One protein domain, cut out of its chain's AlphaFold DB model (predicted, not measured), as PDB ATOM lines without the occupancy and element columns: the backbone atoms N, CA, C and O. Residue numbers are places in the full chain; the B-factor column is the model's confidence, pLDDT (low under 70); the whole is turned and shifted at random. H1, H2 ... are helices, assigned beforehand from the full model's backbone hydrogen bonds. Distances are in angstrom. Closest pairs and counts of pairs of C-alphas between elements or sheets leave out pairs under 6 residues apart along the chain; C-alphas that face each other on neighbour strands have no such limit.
ATOM      1  N   LYS A 192     122.879 167.470 117.280       78.56
ATOM      2  CA  LYS A 192     122.099 167.957 118.422       78.56
ATOM      3  C   LYS A 192     121.614 166.769 119.242       78.56
ATOM      4  O   LYS A 192     120.596 166.175 118.906       78.56
ATOM      5  N   PHE A 193     122.351 166.444 120.293       80.44
ATOM      6  CA  PHE A 193     121.911 165.507 121.321       80.44
ATOM      7  C   PHE A 193     121.207 166.265 122.446       80.44
ATOM      8  O   PHE A 193     121.628 167.367 122.802       80.44
ATOM      9  N   ASP A 194     120.157 165.676 123.012       79.56
ATOM     10  CA  ASP A 194     119.624 166.111 124.302       79.56
ATOM     11  C   ASP A 194     120.539 165.669 125.462       79.56
ATOM     12  O   ASP A 194     121.446 164.846 125.292       79.56
ATOM     13  N   ASP A 195     120.314 166.216 126.658       79.75
ATOM     14  CA  ASP A 195     121.157 165.944 127.831       79.75
ATOM     15  C   ASP A 195     121.195 164.449 128.204       79.75
ATOM     16  O   ASP A 195     122.211 163.944 128.692       79.75
ATOM     17  N   MET A 196     120.110 163.709 127.945       76.00
ATOM     18  CA  MET A 196     120.035 162.275 128.229       76.00
ATOM     19  C   MET A 196     120.818 161.461 127.193       76.00
ATOM     20  O   MET A 196     121.521 160.519 127.558       76.00
ATOM     21  N   GLN A 197     120.747 161.830 125.916       78.06
ATOM     22  CA  GLN A 197     121.538 161.234 124.842       78.06
ATOM     23  C   GLN A 197     123.031 161.513 125.055       78.06
ATOM     24  O   GLN A 197     123.848 160.593 124.987       78.06
ATOM     25  N   ALA A 198     123.393 162.750 125.407       82.75
ATOM     26  CA  ALA A 198     124.767 163.129 125.726       82.75
ATOM     27  C   ALA A 198     125.332 162.316 126.904       82.75
ATOM     28  O   ALA A 198     126.465 161.833 126.839       82.75
ATOM     29  N   SER A 199     124.525 162.104 127.950       82.12
ATOM     30  CA  SER A 199     124.900 161.284 129.105       82.12
ATOM     31  C   SER A 199     125.197 159.828 128.721       82.12
ATOM     32  O   SER A 199     126.202 159.270 129.163       82.12
ATOM     33  N   GLU A 200     124.390 159.213 127.850       83.00
ATOM     34  CA  GLU A 200     124.619 157.828 127.415       83.00
ATOM     35  C   GLU A 200     125.865 157.685 126.524       83.00
ATOM     36  O   GLU A 200     126.587 156.691 126.644       83.00
ATOM     37  N   ILE A 201     126.168 158.681 125.684       81.88
ATOM     38  CA  ILE A 201     127.375 158.712 124.835       81.88
ATOM     39  C   ILE A 201     128.644 158.814 125.694       81.88
ATOM     40  O   ILE A 201     129.605 158.070 125.479       81.88
ATOM     41  N   ILE A 202     128.641 159.696 126.699       81.25
ATOM     42  CA  ILE A 202     129.759 159.847 127.642       81.25
ATOM     43  C   ILE A 202     129.926 158.570 128.471       81.25
ATOM     44  O   ILE A 202     131.036 158.052 128.581       81.25
ATOM     45  N   SER A 203     128.826 158.003 128.975       79.69
ATOM     46  CA  SER A 203     128.864 156.761 129.750       79.69
ATOM     47  C   SER A 203     129.405 155.586 128.927       79.69
ATOM     48  O   SER A 203     130.225 154.819 129.426       79.69
ATOM     49  N   ALA A 204     129.023 155.458 127.649       78.19
ATOM     50  CA  ALA A 204     129.576 154.438 126.754       78.19
ATOM     51  C   ALA A 204     131.106 154.550 126.645       78.19
ATOM     52  O   ALA A 204     131.821 153.556 126.785       78.19
ATOM     53  N   PHE A 205     131.608 155.771 126.469       78.88
ATOM     54  CA  PHE A 205     133.036 156.050 126.387       78.88
ATOM     55  C   PHE A 205     133.781 155.754 127.703       78.88
ATOM     56  O   PHE A 205     134.846 155.132 127.689       78.88
ATOM     57  N   GLU A 206     133.227 156.159 128.848       76.06
ATOM     58  CA  GLU A 206     133.811 155.921 130.179       76.06
ATOM     59  C   GLU A 206     133.856 154.438 130.550       76.06
ATOM     60  O   GLU A 206     134.786 153.989 131.222       76.06
ATOM     61  N   MET A 207     132.902 153.652 130.051       75.62
ATOM     62  CA  MET A 207     132.891 152.196 130.202       75.62
ATOM     63  C   MET A 207     133.929 151.475 129.334       75.62
ATOM     64  O   MET A 207     134.031 150.251 129.409       75.62
ATOM     65  N   GLY A 208     134.701 152.208 128.529       77.44
ATOM     66  CA  GLY A 208     135.776 151.654 127.712       77.44
ATOM     67  C   GLY A 208     135.327 151.071 126.373       77.44
ATOM     68  O   GLY A 208     136.125 150.380 125.740       77.44
ATOM     69  N   ILE A 209     134.099 151.361 125.928       80.31
ATOM     70  CA  ILE A 209     133.608 150.987 124.594       80.31
ATOM     71  C   ILE A 209     134.450 151.698 123.519       80.31
ATOM     72  O   ILE A 209     134.936 152.816 123.730       80.31
ATOM     73  N   SER A 210     134.683 151.032 122.381       84.12
ATOM     74  CA  SER A 210     135.478 151.591 121.279       84.12
ATOM     75  C   SER A 210     134.833 152.866 120.723       84.12
ATOM     76  O   SER A 210     133.617 153.042 120.791       84.12
ATOM     77  N   ILE A 211     135.630 153.784 120.170       82.94
ATOM     78  CA  ILE A 211     135.074 155.040 119.646       82.94
ATOM     79  C   ILE A 211     134.208 154.788 118.404       82.94
ATOM     80  O   ILE A 211     133.263 155.529 118.143       82.94
ATOM     81  N   GLU A 212     134.503 153.721 117.665       86.19
ATOM     82  CA  GLU A 212     133.731 153.237 116.530       86.19
ATOM     83  C   GLU A 212     132.332 152.776 116.963       86.19
ATOM     84  O   GLU A 212     131.336 153.185 116.365       86.19
ATOM     85  N   ASP A 213     132.234 152.016 118.055       85.44
ATOM     86  CA  ASP A 213     130.942 151.572 118.583       85.44
ATOM     87  C   ASP A 213     130.178 152.717 119.261       85.44
ATOM     88  O   ASP A 213     128.959 152.823 119.125       85.44
ATOM     89  N   VAL A 214     130.883 153.633 119.938       85.81
ATOM     90  CA  VAL A 214     130.274 154.858 120.480       85.81
ATOM     91  C   VAL A 214     129.659 155.689 119.352       85.81
ATOM     92  O   VAL A 214     128.549 156.185 119.515       85.81
ATOM     93  N   ARG A 215     130.307 155.788 118.181       86.75
ATOM     94  CA  ARG A 215     129.738 156.454 116.991       86.75
ATOM     95  C   ARG A 215     128.486 155.763 116.461       86.75
ATOM     96  O   ARG A 215     127.584 156.442 115.983       86.75
ATOM     97  N   MET A 216     128.419 154.437 116.538       85.94
ATOM     98  CA  MET A 216     127.226 153.689 116.136       85.94
ATOM     99  C   MET A 216     126.050 153.948 117.087       85.94
ATOM    100  O   MET A 216     124.915 154.066 116.630       85.94
ATOM    101  N   ILE A 217     126.319 154.055 118.393       84.62
ATOM    102  CA  ILE A 217     125.310 154.361 119.419       84.62
ATOM    103  C   ILE A 217     124.863 155.830 119.332       84.62
ATOM    104  O   ILE A 217     123.681 156.122 119.503       84.62
ATOM    105  N   ALA A 218     125.795 156.746 119.060       85.00
ATOM    106  CA  ALA A 218     125.599 158.193 119.025       85.00
ATOM    107  C   ALA A 218     124.911 158.667 117.730       85.00
ATOM    108  O   ALA A 218     125.510 159.361 116.913       85.00
ATOM    109  N   GLN A 219     123.643 158.290 117.544       87.81
ATOM    110  CA  GLN A 219     122.796 158.794 116.459       87.81
ATOM    111  C   GLN A 219     121.694 159.706 117.020       87.81
ATOM    112  O   GLN A 219     120.992 159.279 117.937       87.81
ATOM    113  N   PRO A 220     121.472 160.920 116.481       82.38
ATOM    114  CA  PRO A 220     120.521 161.884 117.054       82.38
ATOM    115  C   PRO A 220     119.079 161.373 117.044       82.38
ATOM    116  O   PRO A 220     118.295 161.694 117.934       82.38
ATOM    117  N   ASP A 221     118.756 160.525 116.065       86.56
ATOM    118  CA  ASP A 221     117.430 159.930 115.882       86.56
ATOM    119  C   ASP A 221     117.149 158.780 116.867       86.56
ATOM    120  O   ASP A 221     116.023 158.281 116.955       86.56
ATOM    121  N   ILE A 222     118.160 158.332 117.619       83.88
ATOM    122  CA  ILE A 222     118.012 157.271 118.614       83.88
ATOM    123  C   ILE A 222     117.731 157.906 119.982       83.88
ATOM    124  O   ILE A 222     118.585 158.599 120.528       83.88
ATOM    125  N   PRO A 223     116.582 157.635 120.622       85.62
ATOM    126  CA  PRO A 223     116.316 158.145 121.963       85.62
ATOM    127  C   PRO A 223     117.269 157.520 122.993       85.62
ATOM    128  O   PRO A 223     117.635 156.346 122.881       85.62
ATOM    129  N   ALA A 224     117.598 158.267 124.050       81.94
ATOM    130  CA  ALA A 224     118.558 157.855 125.083       81.94
ATOM    131  C   ALA A 224     118.278 156.457 125.674       81.94
ATOM    132  O   ALA A 224     119.194 155.663 125.885       81.94
ATOM    133  N   GLY A 225     117.003 156.095 125.863       82.75
ATOM    134  CA  GLY A 225     116.618 154.759 126.331       82.75
ATOM    135  C   GLY A 225     117.092 153.623 125.412       82.75
ATOM    136  O   GLY A 225     117.538 152.585 125.897       82.75
ATOM    137  N   ARG A 226     117.071 153.827 124.086       79.38
ATOM    138  CA  ARG A 226     117.614 152.865 123.114       79.38
ATOM    139  C   ARG A 226     119.140 152.913 123.053       79.38
ATOM    140  O   ARG A 226     119.750 151.854 122.950       79.38
ATOM    141  N   MET A 227     119.758 154.088 123.197       86.69
ATOM    142  CA  MET A 227     121.223 154.204 123.307       86.69
ATOM    143  C   MET A 227     121.763 153.399 124.494       86.69
ATOM    144  O   MET A 227     122.734 152.663 124.346       86.69
ATOM    145  N   ARG A 228     121.077 153.447 125.643       86.75
ATOM    146  CA  ARG A 228     121.399 152.639 126.829       86.75
ATOM    147  C   ARG A 228     121.358 151.137 126.546       86.75
ATOM    148  O   ARG A 228     122.237 150.399 126.986       86.75
ATOM    149  N   MET A 229     120.343 150.675 125.815       83.56
ATOM    150  CA  MET A 229     120.232 149.266 125.426       83.56
ATOM    151  C   MET A 229     121.376 148.856 124.494       83.56
ATOM    152  O   MET A 229     122.014 147.836 124.740       83.56
ATOM    153  N   LEU A 230     121.674 149.665 123.474       86.62
ATOM    154  CA  LEU A 230     122.773 149.409 122.538       86.62
ATOM    155  C   LEU A 230     124.134 149.407 123.246       86.62
ATOM    156  O   LEU A 230     124.919 148.486 123.044       86.62
ATOM    157  N   ARG A 231     124.376 150.360 124.153       87.19
ATOM    158  CA  ARG A 231     125.564 150.408 125.021       87.19
ATOM    159  C   ARG A 231     125.739 149.117 125.822       87.19
ATOM    160  O   ARG A 231     126.838 148.574 125.876       87.19
ATOM    161  N   ASN A 232     124.663 148.608 126.421       82.25
ATOM    162  CA  ASN A 232     124.707 147.367 127.195       82.25
ATOM    163  C   ASN A 232     124.929 146.123 126.323       82.25
ATOM    164  O   ASN A 232     125.604 145.203 126.772       82.25
ATOM    165  N   LEU A 233     124.393 146.098 125.098       81.44
ATOM    166  CA  LEU A 233     124.599 145.001 124.145       81.44
ATOM    167  C   LEU A 233     126.038 144.959 123.626       81.44
ATOM    168  O   LEU A 233     126.648 143.897 123.609       81.44
ATOM    169  N   VAL A 234     126.593 146.116 123.258       79.12
ATOM    170  CA  VAL A 234     127.985 146.241 122.795       79.12
ATOM    171  C   VAL A 234     128.969 145.867 123.904       79.12
ATOM    172  O   VAL A 234     129.966 145.216 123.640       79.12
ATOM    173  N   LYS A 235     128.670 146.207 125.164       72.69
ATOM    174  CA  LYS A 235     129.506 145.828 126.315       72.69
ATOM    175  C   LYS A 235     129.600 144.305 126.533       72.69
ATOM    176  O   LYS A 235     130.518 143.854 127.211       72.69
ATOM    177  N   GLN A 236     128.626 143.529 126.055       58.81
ATOM    178  CA  GLN A 236     128.566 142.075 126.261       58.81
ATOM    179  C   GLN A 236     129.288 141.261 125.174       58.81
ATOM    180  O   GLN A 236     129.346 140.038 125.305       58.81
ATOM    181  N   GLN A 237     129.808 141.910 124.127       50.50
ATOM    182  CA  GLN A 237     130.633 141.291 123.080       50.50
ATOM    183  C   GLN A 237     132.122 141.473 123.380       50.50
ATOM    184  O   GLN A 237     132.881 140.528 123.069       50.50
TER     185      GLN A 237
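AT A GLANCE: This is residues 192 to 237 of the 237 residues of an uncharacterized protein of Blautia producta (UniProt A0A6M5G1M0). Two longer helices, H1 and H3, run side by side the same way along the length of the domain, and the shorter H2 packs on both, their three centres making a triangle. H1 folds back into H2 as a hairpin, and a short link then leads from H2 to the start of H3. The printed part has 46 residues with three named helices, in the order H1, H2, H3, and no named strand; the class is all helix. The whole is compact, with a radius of gyration of the C-alphas of 9.2 A, and elongated, spanning 27 by 15 by 14 A.

HOW THE PARTS SIT: H1, residues 195 to 206, touches H2, residues 211 to 217, with its residues 201 to 205 alone. The closest C-alphas, of Ala 204 and Val 214, are 6.3 A apart. These two helices form a hairpin, running opposite ways at a shallow tilt of 34 degrees, only just short of steep. H3, residues 224 to 234, touches H2 at a steep tilt of 48 degrees, opposite ways, with the C-alphas of Ile 217 and Met 227 closest at 5.6 A. H1 and H3 touch and run the same way at a shallow tilt of 16 degrees; their closest C-alphas, of Gln 197 and Ala 224, are 4.5 A apart. The helix packing is mostly aligned, but only just, with 2 of the 3 touching pairs at a shallow tilt. In H1, H2 and H3 every O i to N i+4 pair is within hydrogen-bond range.

IN THESE COORDINATES: H1 begins at C-alpha 195, at (121.157, 165.944, 127.831), and is 16.3 A long from first to last C-alpha. H2 begins at C-alpha 211, at (135.074, 155.040, 119.646), and is 9.8 A long. H3 is 15.1 A long and ends at C-alpha 234, at (127.985, 146.241, 122.795).

THE WHOLE: The C-alphas farthest apart, of Lys 192 and Gln 237, are 28.4 A apart. The printed part has no cut and ends at the chain's last residue, 237. The link from H1 to H2 is tight, and that from H2 to H3 is short. The mean pLDDT of the printed part is 80.9, with residues 236 to 237 under 70.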